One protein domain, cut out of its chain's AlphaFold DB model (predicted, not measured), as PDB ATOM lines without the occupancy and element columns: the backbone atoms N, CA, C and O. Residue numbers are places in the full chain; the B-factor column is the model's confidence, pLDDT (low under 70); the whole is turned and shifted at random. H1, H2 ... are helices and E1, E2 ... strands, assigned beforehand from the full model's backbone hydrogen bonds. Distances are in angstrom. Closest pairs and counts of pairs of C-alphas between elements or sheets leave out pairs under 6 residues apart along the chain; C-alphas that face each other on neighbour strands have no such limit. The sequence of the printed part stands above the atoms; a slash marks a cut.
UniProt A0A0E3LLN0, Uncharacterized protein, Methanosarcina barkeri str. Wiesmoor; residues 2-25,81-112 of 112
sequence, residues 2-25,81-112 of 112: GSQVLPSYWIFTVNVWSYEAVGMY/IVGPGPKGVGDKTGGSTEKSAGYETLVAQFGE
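Overview. This is residues 2 to 25 and 81 to 112 of the 112 residues of an uncharacterized protein of Methanosarcina barkeri str. Wiesmoor (UniProt A0A0E3LLN0). The printed part has little regular structure: one long strand, E1, makes much of a rod, and a short helix, H1, sits near the strand's last residues. A looping stretch, residues 81 to 102, runs beside E1 towards H1, and residues 2 to 8 stick out at the other end. The 56 printed residues hold one named strand, then one named helix, with 20 residues in them; the class is mixed. The whole is extended, with a radius of gyration of the C-alphas of 18.3 A and spans of 57 by 25 by 16 A.

Arrangement. H1, residues 103 to 110, and E1, residues 13 to 24, have Val 22 and Leu 106 as their closest C-alphas, 6.6 A apart. E1 pairs with no named strand; its residues 13 to 14 pair antiparallel with residues 81 to 82. In H1 every O i to N i+4 pair is within hydrogen-bond range.

Along the chain. E1 measures 35.8 A from C-alpha 13 at (-4.752, -2.595, -6.960) to C-alpha 24. H1 measures 10.4 A and ends with C-alpha 110 at (-28.615, 18.374, -22.913).

Size, cuts and confidence. The farthest C-alphas, Gly 2 and Gln 109, are 58.3 A apart. Residues 26 to 80 are not printed; C-alphas 25 and 81 are 34.4 A apart across the cut. In this model, pLDDT is under 70 for 16 residues, among them 2 to 10.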
ATOM      1  N   GLY A   2      22.048  -0.772  -8.105       40.47
ATOM      2  CA  GLY A   2      21.014  -1.645  -7.547       40.47
ATOM      3  C   GLY A   2      19.756  -1.539  -8.392       40.47
ATOM      4  O   GLY A   2      19.090  -0.510  -8.350       40.47
ATOM      5  N   SER A   3      19.462  -2.571  -9.183       47.59
ATOM      6  CA  SER A   3      18.148  -2.697  -9.811       47.59
ATOM      7  C   SER A   3      17.112  -2.831  -8.699       47.59
ATOM      8  O   SER A   3      17.265  -3.668  -7.808       47.59
ATOM      9  N   GLN A   4      16.107  -1.963  -8.709       44.12
ATOM     10  CA  GLN A   4      15.037  -1.969  -7.723       44.12
ATOM     11  C   GLN A   4      14.168  -3.203  -7.988       44.12
ATOM     12  O   GLN A   4      13.347  -3.224  -8.902       44.12
ATOM     13  N   VAL A   5      14.423  -4.272  -7.232       54.22
ATOM     14  CA  VAL A   5      13.695  -5.537  -7.344       54.22
ATOM     15  C   VAL A   5      12.315  -5.333  -6.734       54.22
ATOM     16  O   VAL A   5      12.169  -5.281  -5.513       54.22
ATOM     17  N   LEU A   6      11.300  -5.186  -7.584       60.12
ATOM     18  CA  LEU A   6       9.919  -5.294  -7.132       60.12
ATOM     19  C   LEU A   6       9.674  -6.741  -6.680       60.12
ATOM     20  O   LEU A   6      10.080  -7.675  -7.377       60.12
ATOM     21  N   PRO A   7       9.041  -6.953  -5.519       57.59
ATOM     22  CA  PRO A   7       8.717  -8.297  -5.082       57.59
ATOM     23  C   PRO A   7       7.755  -9.005  -6.047       57.59
ATOM     24  O   PRO A   7       6.882  -8.372  -6.635       57.59
ATOM     25  N   SER A   8       7.868 -10.333  -6.176       60.41
ATOM     26  CA  SER A   8       7.065 -11.136  -7.121       60.41
ATOM     27  C   SER A   8       5.602 -11.362  -6.693       60.41
ATOM     28  O   SER A   8       4.959 -12.298  -7.169       60.41
ATOM     29  N   TYR A   9       5.084 -10.566  -5.759       68.00
ATOM     30  CA  TYR A   9       3.736 -10.680  -5.206       68.00
ATOM     31  C   TYR A   9       2.901  -9.444  -5.550       68.00
ATOM     32  O   TYR A   9       3.438  -8.358  -5.740       68.00
ATOM     33  N   TRP A  10       1.578  -9.614  -5.650       68.88
ATOM     34  CA  TRP A  10       0.625  -8.526  -5.897       68.88
ATOM     35  C   TRP A  10       0.777  -7.425  -4.833       68.88
ATOM     36  O   TRP A  10       0.533  -7.678  -3.656       68.88
ATOM     37  N   ILE A  11       1.201  -6.220  -5.236       75.12
ATOM     38  CA  ILE A  11       1.589  -5.146  -4.301       75.12
ATOM     39  C   ILE A  11       0.405  -4.224  -3.972       75.12
ATOM     40  O   ILE A  11       0.235  -3.833  -2.821       75.12
ATOM     41  N   PHE A  12      -0.427  -3.886  -4.959       74.44
ATOM     42  CA  PHE A  12      -1.630  -3.066  -4.788       74.44
ATOM     43  C   PHE A  12      -2.532  -3.168  -6.023       74.44
ATOM     44  O   PHE A  12      -2.094  -3.577  -7.098       74.44
ATOM     45  N   THR A  13      -3.786  -2.753  -5.867       79.00
ATOM     46  CA  THR A  13      -4.752  -2.595  -6.960       79.00
ATOM     47  C   THR A  13      -5.017  -1.104  -7.167       79.00
ATOM     48  O   THR A  13      -5.121  -0.358  -6.194       79.00
ATOM     49  N   VAL A  14      -5.146  -0.660  -8.418       81.31
ATOM     50  CA  VAL A  14      -5.610   0.699  -8.740       81.31
ATOM     51  C   VAL A  14      -7.025   0.605  -9.291       81.31
ATOM     52  O   VAL A  14      -7.242  -0.042 -10.313       81.31
ATOM     53  N   ASN A  15      -7.967   1.259  -8.620       80.19
ATOM     54  CA  ASN A  15      -9.328   1.432  -9.111       80.19
ATOM     55  C   ASN A  15      -9.426   2.804  -9.774       80.19
ATOM     56  O   ASN A  15      -9.123   3.816  -9.142       80.19
ATOM     57  N   VAL A  16      -9.841   2.818 -11.037       85.38
ATOM     58  CA  VAL A  16     -10.049   4.029 -11.832       85.38
ATOM     59  C   VAL A  16     -11.531   4.134 -12.139       85.38
ATOM     60  O   VAL A  16     -12.119   3.194 -12.669       85.38
ATOM     61  N   TRP A  17     -12.114   5.283 -11.827       85.44
ATOM     62  CA  TRP A  17     -13.515   5.590 -12.076       85.44
ATOM     63  C   TRP A  17     -13.631   6.839 -12.927       85.44
ATOM     64  O   TRP A  17     -13.010   7.851 -12.616       85.44
ATOM     65  N   SER A  18     -14.462   6.783 -13.964       90.00
ATOM     66  CA  SER A  18     -14.966   7.966 -14.655       90.00
ATOM     67  C   SER A  18     -16.346   8.314 -14.109       90.00
ATOM     68  O   SER A  18     -17.237   7.466 -14.082       90.00
ATOM     69  N   TYR A  19     -16.524   9.564 -13.712       89.62
ATOM     70  CA  TYR A  19     -17.794  10.137 -13.305       89.62
ATOM     71  C   TYR A  19     -18.217  11.138 -14.354       89.62
ATOM     72  O   TYR A  19     -17.453  12.036 -14.699       89.62
ATOM     73  N   GLU A  20     -19.447  11.004 -14.811       92.62
ATOM     74  CA  GLU A  20     -20.096  12.004 -15.633       92.62
ATOM     75  C   GLU A  20     -21.213  12.638 -14.812       92.62
ATOM     76  O   GLU A  20     -22.076  11.945 -14.266       92.62
ATOM     77  N   ALA A  21     -21.166  13.959 -14.677       90.94
ATOM     78  CA  ALA A  21     -22.193  14.726 -13.997       90.94
ATOM     79  C   ALA A  21     -22.836  15.680 -14.994       90.94
ATOM     80  O   ALA A  21     -22.172  16.566 -15.527       90.94
ATOM     81  N   VAL A  22     -24.136  15.491 -15.204       93.00
ATOM     82  CA  VAL A  22     -24.985  16.321 -16.058       93.00
ATOM     83  C   VAL A  22     -26.094  16.885 -15.184       93.00
ATOM     84  O   VAL A  22     -26.687  16.158 -14.381       93.00
ATOM     85  N   GLY A  23     -26.385  18.173 -15.318       90.69
ATOM     86  CA  GLY A  23     -27.438  18.799 -14.536       90.69
ATOM     87  C   GLY A  23     -27.903  20.139 -15.078       90.69
ATOM     88  O   GLY A  23     -27.294  20.737 -15.961       90.69
ATOM     89  N   MET A  24     -29.012  20.604 -14.510       89.62
ATOM     90  CA  MET A  24     -29.641  21.880 -14.822       89.62
ATOM     91  C   MET A  24     -30.072  22.554 -13.521       89.62
ATOM     92  O   MET A  24     -30.616  21.907 -12.623       89.62
ATOM     93  N   TYR A  25     -29.850  23.861 -13.417       87.94
ATOM     94  CA  TYR A  25     -30.407  24.646 -12.321       87.94
ATOM     95  C   TYR A  25     -31.911  24.825 -12.521       87.94
ATOM     96  O   TYR A  25     -32.347  25.256 -13.585       87.94
ATOM     97  N   ILE A  81      -5.782   3.957  -4.952       85.06
ATOM     98  CA  ILE A  81      -4.821   2.876  -4.740       85.06
ATOM     99  C   ILE A  81      -5.245   2.133  -3.478       85.06
ATOM    100  O   ILE A  81      -5.328   2.729  -2.405       85.06
ATOM    101  N   VAL A  82      -5.515   0.839  -3.603       81.12
ATOM    102  CA  VAL A  82      -5.882  -0.026  -2.479       81.12
ATOM    103  C   VAL A  82      -4.818  -1.094  -2.278       81.12
ATOM    104  O   VAL A  82      -4.206  -1.570  -3.236       81.12
ATOM    105  N   GLY A  83      -4.590  -1.471  -1.020       77.56
ATOM    106  CA  GLY A  83      -3.679  -2.561  -0.687       77.56
ATOM    107  C   GLY A  83      -4.109  -3.902  -1.309       77.56
ATOM    108  O   GLY A  83      -5.190  -4.006  -1.896       77.56
ATOM    109  N   PRO A  84      -3.278  -4.947  -1.181       72.31
ATOM    110  CA  PRO A  84      -3.612  -6.285  -1.661       72.31
ATOM    111  C   PRO A  84      -4.952  -6.761  -1.082       72.31
ATOM    112  O   PRO A  84      -5.141  -6.758   0.132       72.31
ATOM    113  N   GLY A  85      -5.889  -7.160  -1.943       70.38
ATOM    114  CA  GLY A  85      -7.243  -7.521  -1.527       70.38
ATOM    115  C   GLY A  85      -8.158  -7.886  -2.703       70.38
ATOM    116  O   GLY A  85      -7.722  -7.843  -3.857       70.38
ATOM    117  N   PRO A  86      -9.416  -8.277  -2.429       68.12
ATOM    118  CA  PRO A  86     -10.395  -8.595  -3.467       68.12
ATOM    119  C   PRO A  86     -10.670  -7.391  -4.384       68.12
ATOM    120  O   PRO A  86     -10.567  -6.235  -3.976       68.12
ATOM    121  N   LYS A  87     -11.005  -7.672  -5.648       69.44
ATOM    122  CA  LYS A  87     -11.345  -6.655  -6.658       69.44
ATOM    123  C   LYS A  87     -12.690  -5.988  -6.327       69.44
ATOM    124  O   LYS A  87     -13.521  -6.609  -5.673       69.44
ATOM    125  N   GLY A  88     -12.902  -4.761  -6.811       66.88
ATOM    126  CA  GLY A  88     -14.184  -4.047  -6.665       66.88
ATOM    127  C   GLY A  88     -14.336  -3.257  -5.361       66.88
ATOM    128  O   GLY A  88     -15.441  -3.075  -4.854       66.88
ATOM    129  N   VAL A  89     -13.224  -2.811  -4.762       70.69
ATOM    130  CA  VAL A  89     -13.274  -1.937  -3.577       70.69
ATOM    131  C   VAL A  89     -13.902  -0.592  -3.960       70.69
ATOM    132  O   VAL A  89     -13.248   0.239  -4.594       70.69
ATOM    133  N   GLY A  90     -15.150  -0.384  -3.534       68.88
ATOM    134  CA  GLY A  90     -15.930   0.834  -3.782       68.88
ATOM    135  C   GLY A  90     -17.190   0.626  -4.628       68.88
ATOM    136  O   GLY A  90     -18.019   1.532  -4.676       68.88
ATOM    137  N   ASP A  91     -17.363  -0.551  -5.235       73.12
ATOM    138  CA  ASP A  91     -18.530  -0.886  -6.055       73.12
ATOM    139  C   ASP A  91     -19.776  -1.000  -5.161       73.12
ATOM    140  O   ASP A  91     -19.768  -1.725  -4.162       73.12
ATOM    141  N   LYS A  92     -20.871  -0.311  -5.505       70.75
ATOM    142  CA  LYS A  92     -22.131  -0.404  -4.743       70.75
ATOM    143  C   LYS A  92     -23.071  -1.445  -5.328       70.75
ATOM    144  O   LYS A  92     -23.792  -2.111  -4.591       70.75
ATOM    145  N   THR A  93     -23.079  -1.558  -6.651       70.44
ATOM    146  CA  THR A  93     -24.041  -2.380  -7.402       70.44
ATOM    147  C   THR A  93     -23.412  -3.602  -8.071       70.44
ATOM    148  O   THR A  93     -24.131  -4.436  -8.618       70.44
ATOM    149  N   GLY A  94     -22.082  -3.731  -8.017       66.12
ATOM    150  CA  GLY A  94     -21.333  -4.832  -8.633       66.12
ATOM    151  C   GLY A  94     -21.273  -4.787 -10.168       66.12
ATOM    152  O   GLY A  94     -20.803  -5.744 -10.780       66.12
ATOM    153  N   GLY A  95     -21.759  -3.709 -10.793       70.00
ATOM    154  CA  GLY A  95     -21.638  -3.450 -12.229       70.00
ATOM    155  C   GLY A  95     -20.500  -2.479 -12.563       70.00
ATOM    156  O   GLY A  95     -19.974  -1.791 -11.694       70.00
ATOM    157  N   SER A  96     -20.141  -2.383 -13.848       74.12
ATOM    158  CA  SER A  96     -19.101  -1.460 -14.338       74.12
ATOM    159  C   SER A  96     -19.583  -0.017 -14.532       74.12
ATOM    160  O   SER A  96     -18.797   0.852 -14.905       74.12
ATOM    161  N   THR A  97     -20.878   0.255 -14.361       82.81
ATOM    162  CA  THR A  97     -21.465   1.583 -14.567       82.81
ATOM    163  C   THR A  97     -22.623   1.793 -13.607       82.81
ATOM    164  O   THR A  97     -23.531   0.967 -13.534       82.81
ATOM    165  N   GLU A  98     -22.605   2.924 -12.909       85.81
ATOM    166  CA  GLU A  98     -23.647   3.327 -11.969       85.81
ATOM    167  C   GLU A  98     -24.236   4.666 -12.422       85.81
ATOM    168  O   GLU A  98     -23.495   5.597 -12.731       85.81
ATOM    169  N   LYS A  99     -25.570   4.760 -12.487       89.25
ATOM    170  CA  LYS A  99     -26.285   5.953 -12.963       89.25
ATOM    171  C   LYS A  99     -27.314   6.404 -11.934       89.25
ATOM    172  O   LYS A  99     -28.009   5.579 -11.339       89.25
ATOM    173  N   SER A 100     -27.434   7.714 -11.736       87.94
ATOM    174  CA  SER A 100     -28.500   8.299 -10.922       87.94
ATOM    175  C   SER A 100     -29.838   8.283 -11.666       87.94
ATOM    176  O   SER A 100     -29.890   8.278 -12.898       87.94
ATOM    177  N   ALA A 101     -30.942   8.334 -10.918       87.56
ATOM    178  CA  ALA A 101     -32.261   8.532 -11.511       87.56
ATOM    179  C   ALA A 101     -32.296   9.850 -12.308       87.56
ATOM    180  O   ALA A 101     -31.824  10.878 -11.826       87.56
ATOM    181  N   GLY A 102     -32.833   9.812 -13.530       86.94
ATOM    182  CA  GLY A 102     -32.932  10.980 -14.415       86.94
ATOM    183  C   GLY A 102     -31.688  11.283 -15.256       86.94
ATOM    184  O   GLY A 102     -31.762  12.158 -16.113       86.94
ATOM    185  N   TYR A 103     -30.587  10.543 -15.079       89.62
ATOM    186  CA  TYR A 103     -29.367  10.728 -15.873       89.62
ATOM    187  C   TYR A 103     -29.631  10.628 -17.383       89.62
ATOM    188  O   TYR A 103     -29.324  11.554 -18.123       89.62
ATOM    189  N   GLU A 104     -30.276   9.546 -17.830       91.25
ATOM    190  CA  GLU A 104     -30.550   9.320 -19.260       91.25
ATOM    191  C   GLU A 104     -31.432  10.421 -19.859       91.25
ATOM    192  O   GLU A 104     -31.248  10.822 -21.001       91.25
ATOM    193  N   THR A 105     -32.387  10.934 -19.079       90.75
ATOM    194  CA  THR A 105     -33.265  12.023 -19.513       90.75
ATOM    195  C   THR A 105     -32.484  13.318 -19.699       90.75
ATOM    196  O   THR A 105     -32.678  13.997 -20.702       90.75
ATOM    197  N   LEU A 106     -31.591  13.647 -18.763       89.00
ATOM    198  CA  LEU A 106     -30.763  14.849 -18.844       89.00
ATOM    199  C   LEU A 106     -29.736  14.759 -19.975       89.00
ATOM    200  O   LEU A 106     -29.561  15.733 -20.697       89.00
ATOM    201  N   VAL A 107     -29.114  13.596 -20.182       89.88
ATOM    202  CA  VAL A 107     -28.209  13.367 -21.319       89.88
ATOM    203  C   VAL A 107     -28.962  13.472 -22.644       89.88
ATOM    204  O   VAL A 107     -28.489  14.134 -23.553       89.88
ATOM    205  N   ALA A 108     -30.161  12.900 -22.760       88.75
ATOM    206  CA  ALA A 108     -30.949  13.012 -23.989       88.75
ATOM    207  C   ALA A 108     -31.415  14.450 -24.289       88.75
ATOM    208  O   ALA A 108     -31.655  14.787 -25.445       88.75
ATOM    209  N   GLN A 109     -31.591  15.279 -23.256       84.50
ATOM    210  CA  GLN A 109     -32.019  16.672 -23.398       84.50
ATOM    211  C   GLN A 109     -30.858  17.642 -23.636       84.50
ATOM    212  O   GLN A 109     -31.046  18.634 -24.335       84.50
ATOM    213  N   PHE A 110     -29.694  17.389 -23.030       80.38
ATOM    214  CA  PHE A 110     -28.615  18.374 -22.913       80.38
ATOM    215  C   PHE A 110     -27.209  17.830 -23.193       80.38
ATOM    216  O   PHE A 110     -26.269  18.617 -23.190       80.38
ATOM    217  N   GLY A 111     -27.045  16.518 -23.371       67.38
ATOM    218  CA  GLY A 111     -25.766  15.923 -23.745       67.38
ATOM    219  C   GLY A 111     -25.490  16.156 -25.227       67.38
ATOM    220  O   GLY A 111     -26.312  15.783 -26.064       67.38
ATOM    221  N   GLU A 112     -24.356  16.792 -25.531       57.62
ATOM    222  CA  GLU A 112     -23.789  16.864 -26.890       57.62
ATOM    223  C   GLU A 112     -23.201  15.520 -27.343       57.62
ATOM    224  O   GLU A 112     -22.541  14.840 -26.519       57.62
TER     225      GLU A 112